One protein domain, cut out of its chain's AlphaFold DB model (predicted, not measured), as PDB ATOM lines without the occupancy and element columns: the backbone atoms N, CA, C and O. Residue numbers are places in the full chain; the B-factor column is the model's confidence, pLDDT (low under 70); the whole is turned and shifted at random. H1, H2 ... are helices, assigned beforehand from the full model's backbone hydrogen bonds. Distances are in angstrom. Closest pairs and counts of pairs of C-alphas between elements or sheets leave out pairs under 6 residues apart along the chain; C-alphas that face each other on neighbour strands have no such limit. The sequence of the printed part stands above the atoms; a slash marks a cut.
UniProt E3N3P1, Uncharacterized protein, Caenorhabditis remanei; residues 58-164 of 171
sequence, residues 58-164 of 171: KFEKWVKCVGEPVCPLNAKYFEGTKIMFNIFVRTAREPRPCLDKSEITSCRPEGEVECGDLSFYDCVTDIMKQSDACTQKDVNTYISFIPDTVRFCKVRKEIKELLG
ATOM      1  N   LYS A  58      61.082  86.340  84.507       89.88
ATOM      2  CA  LYS A  58      62.191  85.485  84.053       89.88
ATOM      3  C   LYS A  58      63.293  85.427  85.107       89.88
ATOM      4  O   LYS A  58      63.765  84.344  85.444       89.88
ATOM      5  N   PHE A  59      63.643  86.578  85.676       90.75
ATOM      6  CA  PHE A  59      64.625  86.672  86.746       90.75
ATOM      7  C   PHE A  59      64.179  85.942  88.017       90.75
ATOM      8  O   PHE A  59      64.951  85.178  88.590       90.75
ATOM      9  N   GLU A  60      62.921  86.099  88.432       92.81
ATOM     10  CA  GLU A  60      62.366  85.369  89.579       92.81
ATOM     11  C   GLU A  60      62.388  83.851  89.358       92.81
ATOM     12  O   GLU A  60      62.774  83.092  90.254       92.81
ATOM     13  N   LYS A  61      62.040  83.400  88.143       93.06
ATOM     14  CA  LYS A  61      62.148  81.990  87.751       93.06
ATOM     15  C   LYS A  61      63.593  81.497  87.836       93.06
ATOM     16  O   LYS A  61      63.825  80.411  88.363       93.06
ATOM     17  N   TRP A  62      64.553  82.287  87.360       93.31
ATOM     18  CA  TRP A  62      65.972  81.950  87.424       93.31
ATOM     19  C   TRP A  62      66.487  81.857  88.862       93.31
ATOM     20  O   TRP A  62      67.076  80.842  89.221       93.31
ATOM     21  N   VAL A  63      66.196  82.850  89.712       93.69
ATOM     22  CA  VAL A  63      66.579  82.843  91.137       93.69
ATOM     23  C   VAL A  63      66.060  81.588  91.834       93.69
ATOM     24  O   VAL A  63      66.796  80.943  92.578       93.69
ATOM     25  N   LYS A  64      64.804  81.213  91.569       94.81
ATOM     26  CA  LYS A  64      64.198  80.007  92.137       94.81
ATOM     27  C   LYS A  64      64.841  78.719  91.615       94.81
ATOM     28  O   LYS A  64      64.941  77.760  92.372       94.81
ATOM     29  N   CYS A  65      65.228  78.687  90.343       94.31
ATOM     30  CA  CYS A  65      65.851  77.524  89.717       94.31
ATOM     31  C   CYS A  65      67.278  77.290  90.232       94.31
ATOM     32  O   CYS A  65      67.618  76.165  90.580       94.31
ATOM     33  N   VAL A  66      68.090  78.350  90.316       92.25
ATOM     34  CA  VAL A  66      69.487  78.252  90.768       92.25
ATOM     35  C   VAL A  66      69.579  77.908  92.254       92.25
ATOM     36  O   VAL A  66      70.442  77.131  92.647       92.25
ATOM     37  N   GLY A  67      68.687  78.464  93.079       91.38
ATOM     38  CA  GLY A  67      68.785  78.333  94.532       91.38
ATOM     39  C   GLY A  67      69.944  79.148  95.115       91.38
ATOM     40  O   GLY A  67      70.455  80.069  94.478       91.38
ATOM     41  N   GLU A  68      70.325  78.851  96.358       92.25
ATOM     42  CA  GLU A  68      71.473  79.484  97.017       92.25
ATOM     43  C   GLU A  68      72.767  78.739  96.648       92.25
ATOM     44  O   GLU A  68      72.900  77.568  97.010       92.25
ATOM     45  N   PRO A  69      73.720  79.378  95.939       92.38
ATOM     46  CA  PRO A  69      74.966  78.721  95.551       92.38
ATOM     47  C   PRO A  69      75.858  78.457  96.765       92.38
ATOM     48  O   PRO A  69      76.011  79.329  97.625       92.38
ATOM     49  N   VAL A  70      76.507  77.293  96.805       91.69
ATOM     50  CA  VAL A  70      77.467  76.941  97.864       91.69
ATOM     51  C   VAL A  70      78.909  77.212  97.445       91.69
ATOM     52  O   VAL A  70      79.771  77.438  98.298       91.69
ATOM     53  N   CYS A  71      79.192  77.229  96.141       93.31
ATOM     54  CA  CYS A  71      80.541  77.468  95.647       93.31
ATOM     55  C   CYS A  71      80.906  78.955  95.669       93.31
ATOM     56  O   CYS A  71      80.174  79.765  95.097       93.31
ATOM     57  N   PRO A  72      82.065  79.348  96.242       93.50
ATOM     58  CA  PRO A  72      82.410  80.759  96.433       93.50
ATOM     59  C   PRO A  72      82.348  81.604  95.156       93.50
ATOM     60  O   PRO A  72      81.794  82.700  95.165       93.50
ATOM     61  N   LEU A  73      82.873  81.087  94.041       92.31
ATOM     62  CA  LEU A  73      82.863  81.796  92.760       92.31
ATOM     63  C   LEU A  73      81.440  81.966  92.205       92.31
ATOM     64  O   LEU A  73      81.060  83.063  91.795       92.31
ATOM     65  N   ASN A  74      80.632  80.908  92.237       92.44
ATOM     66  CA  ASN A  74      79.250  80.937  91.761       92.44
ATOM     67  C   ASN A  74      78.364  81.820  92.644       92.44
ATOM     68  O   ASN A  74      77.542  82.570  92.122       92.44
ATOM     69  N   ALA A  75      78.581  81.815  93.962       94.62
ATOM     70  CA  ALA A  75      77.918  82.723  94.891       94.62
ATOM     71  C   ALA A  75      78.183  84.190  94.521       94.62
ATOM     72  O   ALA A  75      77.265  85.009  94.556       94.62
ATOM     73  N   LYS A  76      79.406  84.522  94.083       95.12
ATOM     74  CA  LYS A  76      79.741  85.872  93.606       95.12
ATOM     75  C   LYS A  76      79.128  86.215  92.260       95.12
ATOM     76  O   LYS A  76      78.633  87.330  92.104       95.12
ATOM     77  N   TYR A  77      79.090  85.279  91.315       92.44
ATOM     78  CA  TYR A  77      78.346  85.488  90.073       92.44
ATOM     79  C   TYR A  77      76.858  85.721  90.339       92.44
ATOM     80  O   TYR A  77      76.284  86.674  89.819       92.44
ATOM     81  N   PHE A  78      76.251  84.910  91.203       93.56
ATOM     82  CA  PHE A  78      74.853  85.040  91.589       93.56
ATOM     83  C   PHE A  78      74.567  86.378  92.279       93.56
ATOM     84  O   PHE A  78      73.629  87.082  91.904       93.56
ATOM     85  N   GLU A  79      75.410  86.774  93.235       94.75
ATOM     86  CA  GLU A  79      75.337  88.077  93.897       94.75
ATOM     87  C   GLU A  79      75.409  89.226  92.878       94.75
ATOM     88  O   GLU A  79      74.525  90.086  92.846       94.75
ATOM     89  N   GLY A  80      76.424  89.220  92.007       92.69
ATOM     90  CA  GLY A  80      76.617  90.253  90.988       92.69
ATOM     91  C   GLY A  80      75.435  90.354  90.024       92.69
ATOM     92  O   GLY A  80      74.989  91.455  89.704       92.69
ATOM     93  N   THR A  81      74.879  89.212  89.631       90.00
ATOM     94  CA  THR A  81      73.681  89.117  88.801       90.00
ATOM     95  C   THR A  81      72.454  89.745  89.470       90.00
ATOM     96  O   THR A  81      71.766  90.550  88.839       90.00
ATOM     97  N   LYS A  82      72.190  89.450  90.753       91.81
ATOM     98  CA  LYS A  82      71.066  90.063  91.488       91.81
ATOM     99  C   LYS A  82      71.199  91.576  91.574       91.81
ATOM    100  O   LYS A  82      70.226  92.297  91.363       91.81
ATOM    101  N   ILE A  83      72.404  92.051  91.875       92.75
ATOM    102  CA  ILE A  83      72.677  93.482  91.986       92.75
ATOM    103  C   ILE A  83      72.470  94.168  90.632       92.75
ATOM    104  O   ILE A  83      71.749  95.162  90.558       92.75
ATOM    105  N   MET A  84      73.039  93.618  89.554       88.25
ATOM    106  CA  MET A  84      72.882  94.174  88.208       88.25
ATOM    107  C   MET A  84      71.408  94.244  87.795       88.25
ATOM    108  O   MET A  84      70.968  95.276  87.286       88.25
ATOM    109  N   PHE A  85      70.637  93.184  88.049       88.00
ATOM    110  CA  PHE A  85      69.209  93.160  87.743       88.00
ATOM    111  C   PHE A  85      68.437  94.250  88.504       88.00
ATOM    112  O   PHE A  85      67.652  94.991  87.912       88.00
ATOM    113  N   ASN A  86      68.706  94.416  89.802       88.25
ATOM    114  CA  ASN A  86      68.061  95.445  90.618       88.25
ATOM    115  C   ASN A  86      68.392  96.867  90.142       88.25
ATOM    116  O   ASN A  86      67.492  97.706  90.055       88.25
ATOM    117  N   ILE A  87      69.657  97.135  89.797       87.38
ATOM    118  CA  ILE A  87      70.077  98.423  89.221       87.38
ATOM    119  C   ILE A  87      69.333  98.677  87.907       87.38
ATOM    120  O   ILE A  87      68.809  99.774  87.703       87.38
ATOM    121  N   PHE A  88      69.239  97.665  87.037       83.81
ATOM    122  CA  PHE A  88      68.537  97.765  85.758       83.81
ATOM    123  C   PHE A  88      67.063  98.139  85.951       83.81
ATOM    124  O   PHE A  88      66.610  99.143  85.406       83.81
ATOM    125  N   VAL A  89      66.331  97.401  86.791       85.25
ATOM    126  CA  VAL A  89      64.902  97.651  87.045       85.25
ATOM    127  C   VAL A  89      64.661  99.047  87.624       85.25
ATOM    128  O   VAL A  89      63.743  99.744  87.189       85.25
ATOM    129  N   ARG A  90      65.478  99.488  88.591       84.88
ATOM    130  CA  ARG A  90      65.334 100.825  89.194       84.88
ATOM    131  C   ARG A  90      65.623 101.939  88.191       84.88
ATOM    132  O   ARG A  90      64.874 102.909  88.130       84.88
ATOM    133  N   THR A  91      66.666 101.776  87.379       79.56
ATOM    134  CA  THR A  91      67.056 102.770  86.369       79.56
ATOM    135  C   THR A  91      66.023 102.864  85.243       79.56
ATOM    136  O   THR A  91      65.707 103.966  84.804       79.56
ATOM    137  N   ALA A  92      65.451 101.734  84.810       78.25
ATOM    138  CA  ALA A  92      64.434 101.690  83.758       78.25
ATOM    139  C   ALA A  92      63.143 102.437  84.135       78.25
ATOM    140  O   ALA A  92      62.516 103.049  83.274       78.25
ATOM    141  N   ARG A  93      62.751 102.370  85.415       77.50
ATOM    142  CA  ARG A  93      61.471 102.888  85.913       77.50
ATOM    143  C   ARG A  93      61.403 104.398  86.037       77.50
ATOM    144  O   ARG A  93      60.371 104.972  85.709       77.50
ATOM    145  N   GLU A  94      62.435 105.015  86.607       71.38
ATOM    146  CA  GLU A  94      62.297 106.382  87.123       71.38
ATOM    147  C   GLU A  94      63.295 107.349  86.485       71.38
ATOM    148  O   GLU A  94      62.867 108.174  85.681       71.38
ATOM    149  N   PRO A  95      64.618 107.235  86.704       74.81
ATOM    150  CA  PRO A  95      65.518 108.308  86.312       74.81
ATOM    151  C   PRO A  95      65.830 108.339  84.814       74.81
ATOM    152  O   PRO A  95      66.450 109.296  84.369       74.81
ATOM    153  N   ARG A  96      65.462 107.332  84.009       73.12
ATOM    154  CA  ARG A  96      65.940 107.230  82.620       73.12
ATOM    155  C   ARG A  96      65.613 108.450  81.744       73.12
ATOM    156  O   ARG A  96      66.550 108.968  81.143       73.12
ATOM    157  N   PRO A  97      64.367 108.954  81.675       76.88
ATOM    158  CA  PRO A  97      64.077 110.144  80.873       76.88
ATOM    159  C   PRO A  97      64.880 111.376  81.315       76.88
ATOM    160  O   PRO A  97      65.206 112.222  80.485       76.88
ATOM    161  N   CYS A  98      65.204 111.457  82.607       85.75
ATOM    162  CA  CYS A  98      66.058 112.485  83.193       85.75
ATOM    163  C   CYS A  98      67.535 112.269  82.806       85.75
ATOM    164  O   CYS A  98      68.165 113.181  82.278       85.75
ATOM    165  N   LEU A  99      68.077 111.057  82.975       82.88
ATOM    166  CA  LEU A  99      69.463 110.701  82.642       82.88
ATOM    167  C   LEU A  99      69.770 110.877  81.151       82.88
ATOM    168  O   LEU A  99      70.811 111.438  80.816       82.88
ATOM    169  N   ASP A 100      68.857 110.458  80.268       79.75
ATOM    170  CA  ASP A 100      69.011 110.586  78.812       79.75
ATOM    171  C   ASP A 100      69.096 112.063  78.372       79.75
ATOM    172  O   ASP A 100      69.710 112.372  77.352       79.75
ATOM    173  N   LYS A 101      68.515 112.984  79.155       79.56
ATOM    174  CA  LYS A 101      68.536 114.437  78.912       79.56
ATOM    175  C   LYS A 101      69.614 115.185  79.699       79.56
ATOM    176  O   LYS A 101      69.873 116.344  79.405       79.56
ATOM    177  N   SER A 102      70.242 114.541  80.680       77.62
ATOM    178  CA  SER A 102      71.187 115.176  81.606       77.62
ATOM    179  C   SER A 102      72.628 115.236  81.079       77.62
ATOM    180  O   SER A 102      73.523 115.484  81.866       77.62
ATOM    181  N   GLU A 103      72.896 114.974  79.792       80.06
ATOM    182  CA  GLU A 103      74.237 115.077  79.164       80.06
ATOM    183  C   GLU A 103      75.415 114.581  80.042       80.06
ATOM    184  O   GLU A 103      76.500 115.160  80.086       80.06
ATOM    185  N   ILE A 104      75.217 113.464  80.751       83.50
ATOM    186  CA  ILE A 104      76.102 112.995  81.835       83.50
ATOM    187  C   ILE A 104      77.477 112.486  81.368       83.50
ATOM    188  O   ILE A 104      78.273 111.977  82.158       83.50
ATOM    189  N   THR A 105      77.756 112.559  80.066       82.31
ATOM    190  CA  THR A 105      78.999 112.080  79.450       82.31
ATOM    191  C   THR A 105      80.220 112.847  79.948       82.31
ATOM    192  O   THR A 105      81.305 112.270  79.994       82.31
ATOM    193  N   SER A 106      80.036 114.099  80.374       85.19
ATOM    194  CA  SER A 106      81.063 114.949  80.985       85.19
ATOM    195  C   SER A 106      81.573 114.426  82.333       85.19
ATOM    196  O   SER A 106      82.706 114.712  82.698       85.19
ATOM    197  N   CYS A 107      80.785 113.616  83.046       89.12
ATOM    198  CA  CYS A 107      81.197 113.015  84.315       89.12
ATOM    199  C   CYS A 107      82.107 111.801  84.144       89.12
ATOM    200  O   CYS A 107      82.611 111.271  85.133       89.12
ATOM    201  N   ARG A 108      82.259 111.290  82.914       84.75
ATOM    202  CA  ARG A 108      82.940 110.022  82.681       84.75
ATOM    203  C   ARG A 108      84.405 110.125  83.122       84.75
ATOM    204  O   ARG A 108      85.124 110.969  82.597       84.75
ATOM    205  N   PRO A 109      84.859 109.250  84.027       82.44
ATOM    206  CA  PRO A 109      86.237 109.276  84.478       82.44
ATOM    207  C   PRO A 109      87.193 108.886  83.346       82.44
ATOM    208  O   PRO A 109      86.878 108.034  82.505       82.44
ATOM    209  N   GLU A 110      88.380 109.485  83.356       79.44
ATOM    210  CA  GLU A 110      89.496 109.067  82.514       79.44
ATOM    211  C   GLU A 110      90.214 107.889  83.189       79.44
ATOM    212  O   GLU A 110      90.886 108.052  84.202       79.44
ATOM    213  N   GLY A 111      90.062 106.684  82.634       78.56
ATOM    214  CA  GLY A 111      90.780 105.490  83.099       78.56
ATOM    215  C   GLY A 111      90.000 104.578  84.051       78.56
ATOM    216  O   GLY A 111      88.769 104.604  84.115       78.56
ATOM    217  N   GLU A 112      90.732 103.681  84.721       75.38
ATOM    218  CA  GLU A 112      90.157 102.772  85.716       75.38
ATOM    219  C   GLU A 112      89.836 103.529  87.007       75.38
ATOM    220  O   GLU A 112      90.647 104.300  87.511       75.38
ATOM    221  N   VAL A 113      88.652 103.265  87.558       79.75
ATOM    222  CA  VAL A 113      88.171 103.900  88.783       79.75
ATOM    223  C   VAL A 113      88.035 102.867  89.884       79.75
ATOM    224  O   VAL A 113      87.506 101.769  89.682       79.75
ATOM    225  N   GLU A 114      88.517 103.229  91.067       88.19
ATOM    226  CA  GLU A 114      88.363 102.413  92.258       88.19
ATOM    227  C   GLU A 114      86.889 102.284  92.643       88.19
ATOM    228  O   GLU A 114      86.129 103.243  92.602       88.19
ATOM    229  N   CYS A 115      86.462 101.094  93.072       87.00
ATOM    230  CA  CYS A 115      85.039 100.819  93.295       87.00
ATOM    231  C   CYS A 115      84.363 101.727  94.333       87.00
ATOM    232  O   CYS A 115      83.140 101.783  94.365       87.00
ATOM    233  N   GLY A 116      85.137 102.352  95.224       85.25
ATOM    234  CA  GLY A 116      84.641 103.280  96.240       85.25
ATOM    235  C   GLY A 116      84.766 104.756  95.865       85.25
ATOM    236  O   GLY A 116      84.394 105.593  96.678       85.25
ATOM    237  N   ASP A 117      85.300 105.077  94.689       90.00
ATOM    238  CA  ASP A 117      85.330 106.447  94.196       90.00
ATOM    239  C   ASP A 117      83.927 106.836  93.714       90.00
ATOM    240  O   ASP A 117      83.349 106.221  92.811       90.00
ATOM    241  N   LEU A 118      83.362 107.841  94.381       92.19
ATOM    242  CA  LEU A 118      82.011 108.326  94.133       92.19
ATOM    243  C   LEU A 118      81.969 109.510  93.165       92.19
ATOM    244  O   LEU A 118      80.876 109.909  92.780       92.19
ATOM    245  N   SER A 119      83.118 110.016  92.703       91.50
ATOM    246  CA  SER A 119      83.224 111.229  91.879       91.50
ATOM    247  C   SER A 119      82.317 111.214  90.646       91.50
ATOM    248  O   SER A 119      81.632 112.199  90.368       91.50
ATOM    249  N   PHE A 120      82.245 110.080  89.940       90.94
ATOM    250  CA  PHE A 120      81.321 109.897  88.821       90.94
ATOM    251  C   PHE A 120      79.861 110.081  89.259       90.94
ATOM    252  O   PHE A 120      79.117 110.834  88.635       90.94
ATOM    253  N   TYR A 121      79.443 109.403  90.329       92.19
ATOM    254  CA  TYR A 121      78.056 109.428  90.795       92.19
ATOM    255  C   TYR A 121      77.673 110.783  91.394       92.19
ATOM    256  O   TYR A 121      76.545 111.236  91.190       92.19
ATOM    257  N   ASP A 122      78.601 111.441  92.084       94.56
ATOM    258  CA  ASP A 122      78.426 112.787  92.627       94.56
ATOM    259  C   ASP A 122      78.243 113.798  91.489       94.56
ATOM    260  O   ASP A 122      77.263 114.543  91.482       94.56
ATOM    261  N   CYS A 123      79.096 113.739  90.459       94.50
ATOM    262  CA  CYS A 123      78.963 114.565  89.261       94.50
ATOM    263  C   CYS A 123      77.610 114.352  88.564       94.50
ATOM    264  O   CYS A 123      76.905 115.319  88.278       94.50
ATOM    265  N   VAL A 124      77.202 113.096  88.336       93.25
ATOM    266  CA  VAL A 124      75.907 112.798  87.701       93.25
ATOM    267  C   VAL A 124      74.756 113.335  88.544       93.25
ATOM    268  O   VAL A 124      73.844 113.966  88.013       93.25
ATOM    269  N   THR A 125      74.813 113.128  89.858       94.62
ATOM    270  CA  THR A 125      73.804 113.622  90.794       94.62
ATOM    271  C   THR A 125      73.687 115.146  90.730       94.62
ATOM    272  O   THR A 125      72.577 115.677  90.734       94.62
ATOM    273  N   ASP A 126      74.808 115.860  90.646       95.50
ATOM    274  CA  ASP A 126      74.813 117.318  90.573       95.50
ATOM    275  C   ASP A 126      74.298 117.851  89.236       95.50
ATOM    276  O   ASP A 126      73.576 118.851  89.239       95.50
ATOM    277  N   ILE A 127      74.564 117.165  88.120       94.44
ATOM    278  CA  ILE A 127      73.940 117.509  86.836       94.44
ATOM    279  C   ILE A 127      72.429 117.250  86.883       94.44
ATOM    280  O   ILE A 127      71.646 118.116  86.494       94.44
ATOM    281  N   MET A 128      71.992 116.107  87.420       93.75
ATOM    282  CA  MET A 128      70.565 115.795  87.545       93.75
ATOM    283  C   MET A 128      69.823 116.831  88.402       93.75
ATOM    284  O   MET A 128      68.714 117.219  88.055       93.75
ATOM    285  N   LYS A 129      70.420 117.323  89.495       93.94
ATOM    286  CA  LYS A 129      69.821 118.388  90.327       93.94
ATOM    287  C   LYS A 129      69.653 119.717  89.581       93.94
ATOM    288  O   LYS A 129      68.795 120.508  89.960       93.94
ATOM    289  N   GLN A 130      70.504 119.990  88.593       92.12
ATOM    290  CA  GLN A 130      70.490 121.232  87.812       92.12
ATOM    291  C   GLN A 130      69.607 121.138  86.564       92.12
ATOM    292  O   GLN A 130      69.243 122.167  85.996       92.12
ATOM    293  N   SER A 131      69.268 119.924  86.131       90.31
ATOM    294  CA  SER A 131      68.462 119.690  84.940       90.31
ATOM    295  C   SER A 131      66.978 119.960  85.195       90.31
ATOM    296  O   SER A 131      66.384 119.457  86.148       90.31
ATOM    297  N   ASP A 132      66.346 120.690  84.278       90.38
ATOM    298  CA  ASP A 132      64.893 120.887  84.230       90.38
ATOM    299  C   ASP A 132      64.125 119.613  83.831       90.38
ATOM    300  O   ASP A 132      62.914 119.513  84.034       90.38
ATOM    301  N   ALA A 133      64.828 118.615  83.291       89.19
ATOM    302  CA  ALA A 133      64.275 117.321  82.920       89.19
ATOM    303  C   ALA A 133      64.112 116.356  84.102       89.19
ATOM    304  O   ALA A 133      63.489 115.304  83.937       89.19
ATOM    305  N   CYS A 134      64.685 116.680  85.261       91.62
ATOM    306  CA  CYS A 134      64.781 115.786  86.404       91.62
ATOM    307  C   CYS A 134      63.897 116.250  87.556       91.62
ATOM    308  O   CYS A 134      63.911 117.406  87.973       91.62
ATOM    309  N   THR A 135      63.144 115.316  88.126       92.62
ATOM    310  CA  THR A 135      62.428 115.542  89.379       92.62
ATOM    311  C   THR A 135      63.315 115.201  90.575       92.62
ATOM    312  O   THR A 135      64.257 114.412  90.479       92.62
ATOM    313  N   GLN A 136      62.959 115.703  91.761       92.94
ATOM    314  CA  GLN A 136      63.612 115.277  93.005       92.94
ATOM    315  C   GLN A 136      63.506 113.757  93.222       92.94
ATOM    316  O   GLN A 136      64.392 113.154  93.827       92.94
ATOM    317  N   LYS A 137      62.431 113.131  92.724       92.06
ATOM    318  CA  LYS A 137      62.263 111.679  92.773       92.06
ATOM    319  C   LYS A 137      63.336 110.982  91.935       92.06
ATOM    320  O   LYS A 137      63.966 110.067  92.446       92.06
ATOM    321  N   ASP A 138      63.600 111.456  90.719       91.25
ATOM    322  CA  ASP A 138      64.624 110.882  89.834       91.25
ATOM    323  C   ASP A 138      66.013 110.958  90.467       91.25
ATOM    324  O   ASP A 138      66.737 109.962  90.501       91.25
ATOM    325  N   VAL A 139      66.349 112.119  91.040       92.94
ATOM    326  CA  VAL A 139      67.604 112.339  91.772       92.94
ATOM    327  C   VAL A 139      67.719 111.368  92.950       92.94
ATOM    328  O   VAL A 139      68.720 110.669  93.088       92.94
ATOM    329  N   ASN A 140      66.679 111.270  93.784       93.50
ATOM    330  CA  ASN A 140      66.686 110.380  94.946       93.50
ATOM    331  C   ASN A 140      66.794 108.907  94.540       93.50
ATOM    332  O   ASN A 140      67.502 108.137  95.191       93.50
ATOM    333  N   THR A 141      66.127 108.511  93.457       91.62
ATOM    334  CA  THR A 141      66.186 107.141  92.951       91.62
ATOM    335  C   THR A 141      67.562 106.814  92.395       91.62
ATOM    336  O   THR A 141      68.077 105.740  92.710       91.62
ATOM    337  N   TYR A 142      68.198 107.734  91.666       91.81
ATOM    338  CA  TYR A 142      69.587 107.575  91.234       91.81
ATOM    339  C   TYR A 142      70.532 107.365  92.419       91.81
ATOM    340  O   TYR A 142      71.246 106.364  92.480       91.81
ATOM    341  N   ILE A 143      70.456 108.250  93.419       93.44
ATOM    342  CA  ILE A 143      71.274 108.158  94.635       93.44
ATOM    343  C   ILE A 143      71.053 106.815  95.348       93.44
ATOM    344  O   ILE A 143      72.007 106.196  95.825       93.44
ATOM    345  N   SER A 144      69.810 106.328  95.390       92.69
ATOM    346  CA  SER A 144      69.446 105.116  96.133       92.69
ATOM    347  C   SER A 144      70.149 103.840  95.659       92.69
ATOM    348  O   SER A 144      70.284 102.904  96.447       92.69
ATOM    349  N   PHE A 145      70.601 103.776  94.400       90.50
ATOM    350  CA  PHE A 145      71.292 102.599  93.868       90.50
ATOM    351  C   PHE A 145      72.815 102.760  93.757       90.50
ATOM    352  O   PHE A 145      73.481 101.803  93.367       90.50
ATOM    353  N   ILE A 146      73.398 103.901  94.150       93.12
ATOM    354  CA  ILE A 146      74.864 104.070  94.221       93.12
ATOM    355  C   ILE A 146      75.529 103.002  95.120       93.12
ATOM    356  O   ILE A 146      76.550 102.434  94.730       93.12
ATOM    357  N   PRO A 147      74.980 102.632  96.296       95.00
ATOM    358  CA  PRO A 147      75.575 101.558  97.094       95.00
ATOM    359  C   PRO A 147      75.610 100.211  96.355       95.00
ATOM    360  O   PRO A 147      76.585  99.462  96.472       95.00
ATOM    361  N   ASP A 148      74.579  99.926  95.554       94.12
ATOM    362  CA  ASP A 148      74.483  98.711  94.745       94.12
ATOM    363  C   ASP A 148      75.529  98.723  93.616       94.12
ATOM    364  O   ASP A 148      76.188  97.709  93.378       94.12
ATOM    365  N   THR A 149      75.773  99.863  92.959       91.38
ATOM    366  CA  THR A 149      76.805  99.970  91.910       91.38
ATOM    367  C   THR A 149      78.218  99.800  92.479       91.38
ATOM    368  O   THR A 149      79.031  99.060  91.911       91.38
ATOM    369  N   VAL A 150      78.498 100.396  93.642       94.12
ATOM    370  CA  VAL A 150      79.748 100.203  94.397       94.12
ATOM    371  C   VAL A 150      79.932  98.730  94.761       94.12
ATOM    372  O   VAL A 150      81.015  98.165  94.570       94.12
ATOM    373  N   ARG A 151      78.877  98.070  95.261       95.88
ATOM    374  CA  ARG A 151      78.936  96.645  95.603       95.88
ATOM    375  C   ARG A 151      79.175  95.784  94.369       95.88
ATOM    376  O   ARG A 151      80.035  94.908  94.425       95.88
ATOM    377  N   PHE A 152      78.495  96.058  93.260       93.25
ATOM    378  CA  PHE A 152      78.697  95.342  92.003       93.25
ATOM    379  C   PHE A 152      80.152  95.429  91.526       93.25
ATOM    380  O   PHE A 152      80.742  94.418  91.144       93.25
ATOM    381  N   CYS A 153      80.770  96.612  91.609       92.62
ATOM    382  CA  CYS A 153      82.184  96.775  91.286       92.62
ATOM    383  C   CYS A 153      83.084  95.905  92.182       92.62
ATOM    384  O   CYS A 153      83.951  95.191  91.673       92.62
ATOM    385  N   LYS A 154      82.848  95.898  93.503       94.88
ATOM    386  CA  LYS A 154      83.604  95.057  94.450       94.88
ATOM    387  C   LYS A 154      83.440  93.569  94.148       94.88
ATOM    388  O   LYS A 154      84.438  92.865  94.067       94.88
ATOM    389  N   VAL A 155      82.216  93.110  93.878       94.75
ATOM    390  CA  VAL A 155      81.940  91.717  93.487       94.75
ATOM    391  C   VAL A 155      82.727  91.328  92.232       94.75
ATOM    392  O   VAL A 155      83.288  90.239  92.174       94.75
ATOM    393  N   ARG A 156      82.860  92.222  91.241       92.00
ATOM    394  CA  ARG A 156      83.698  91.954  90.059       92.00
ATOM    395  C   ARG A 156      85.184  91.819  90.395       92.00
ATOM    396  O   ARG A 156      85.854  91.010  89.757       92.00
ATOM    397  N   LYS A 157      85.704  92.596  91.353       92.12
ATOM    398  CA  LYS A 157      87.082  92.438  91.851       92.12
ATOM    399  C   LYS A 157      87.246  91.099  92.585       92.12
ATOM    400  O   LYS A 157      88.134  90.338  92.225       92.12
ATOM    401  N   GLU A 158      86.322  90.762  93.486       94.25
ATOM    402  CA  GLU A 158      86.291  89.481  94.215       94.25
ATOM    403  C   GLU A 158      86.247  88.271  93.247       94.25
ATOM    404  O   GLU A 158      86.954  87.287  93.441       94.25
ATOM    405  N   ILE A 159      85.484  88.354  92.147       93.12
ATOM    406  CA  ILE A 159      85.467  87.324  91.087       93.12
ATOM    407  C   ILE A 159      86.838  87.188  90.413       93.12
ATOM    408  O   ILE A 159      87.307  86.070  90.211       93.12
ATOM    409  N   LYS A 160      87.491  88.304  90.053       90.88
ATOM    410  CA  LYS A 160      88.833  88.270  89.440       90.88
ATOM    411  C   LYS A 160      89.849  87.606  90.371       90.88
ATOM    412  O   LYS A 160      90.624  86.775  89.910       90.88
ATOM    413  N   GLU A 161      89.805  87.935  91.660       92.12
ATOM    414  CA  GLU A 161      90.669  87.342  92.685       92.12
ATOM    415  C   GLU A 161      90.454  85.828  92.799       92.12
ATOM    416  O   GLU A 161      91.421  85.069  92.761       92.12
ATOM    417  N   LEU A 162      89.196  85.375  92.846       91.12
ATOM    418  CA  LEU A 162      88.853  83.947  92.882       91.12
ATOM    419  C   LEU A 162      89.281  83.191  91.616       91.12
ATOM    420  O   LEU A 162      89.580  82.002  91.686       91.12
ATOM    421  N   LEU A 163      89.335  83.869  90.470       89.06
ATOM    422  CA  LEU A 163      89.843  83.319  89.210       89.06
ATOM    423  C   LEU A 163      91.378  83.368  89.099       89.06
ATOM    424  O   LEU A 163      91.926  82.929  88.091       89.06
ATOM    425  N   GLY A 164      92.079  83.938  90.086       88.62
ATOM    426  CA  GLY A 164      93.527  84.148  90.022       88.62
ATOM    427  C   GLY A 164      93.955  85.171  88.962       88.62
ATOM    428  O   GLY A 164      95.113  85.178  88.542       88.62
TER     429      GLY A 164
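Overview. This is residues 58 to 164 of the 171 residues of an uncharacterized protein of Caenorhabditis remanei (UniProt E3N3P1). The long helix H2 and helix H7 lie side by side and run opposite ways, and H6 leads into H7 in nearly the same direction, with H5 folded back beside H6 as a helical hairpin. The short helices H3 and H4 lie near that hairpin, with H4 packed on H5, while H1 sits near H2 at the far side of a flat slab. The printed part has 107 residues with seven named helices, H1 to H7 in order along the chain, and no named strand; the class is all helix. The whole is only just loose, close to compact, with a radius of gyration of the C-alphas of 15.9 A and spans of 47 by 33 by 16 A.

Along the chain. Begin at C-alpha 72, at (82.410, 80.759, 96.433); from there H2 runs through residues 72 to 93, 32.2 A long, to C-alpha 93 at (61.471, 102.888, 85.913). H7, residues 146 to 162, is 24.5 A long and ends at C-alpha 162, at (88.853, 83.947, 92.882). H6 is residues 136 to 144, 12.1 A, and H5 is residues 119 to 130, 16.7 A. H3 is residues 96 to 101 and H4 residues 104 to 107. Look for H1 at residues 58 to 66, 12.3 A long.

Arrangement. Start with H2 and H7, which touch at a shallow tilt of 25 degrees, opposite ways; their closest C-alphas, Gly 80 and Phe 152, are 5.6 A apart. H2 and H6 only just touch, with 3 pairs of C-alphas within 8 A, and only at their ends; the closest are Thr 91 and Tyr 142, 7.3 A. H6 and H7 meet only through their link. H5 and H6, a hairpin, touch at a shallow tilt of 9 degrees, opposite ways, closest at the C-alphas of Met 128 and Val 139, 6.2 A. H4 touches H5, where the C-alphas of Cys 107 and Phe 120 are closest at 5.5 A. H3 is close to but not clearly touching H5; their closest C-alphas, Cys 98 and Met 128, are 7.1 A apart. H1 and H2 are near each other, with 7 pairs of C-alphas within 10 A. In H1, H2, H5, H6 and H7 every O i to N i+4 pair is within hydrogen-bond range; in H3 it is 1 of 2, and H4 is too short for such a pair.

Size, cuts and confidence. The C-alphas of Val 70 and Asp 132, the two farthest apart, are 47.7 A apart. The printed part has no cut. The link from H4 to H5, residues 108 to 118, is long. The mean pLDDT of the printed part is 89.3, and no printed residue is under 70.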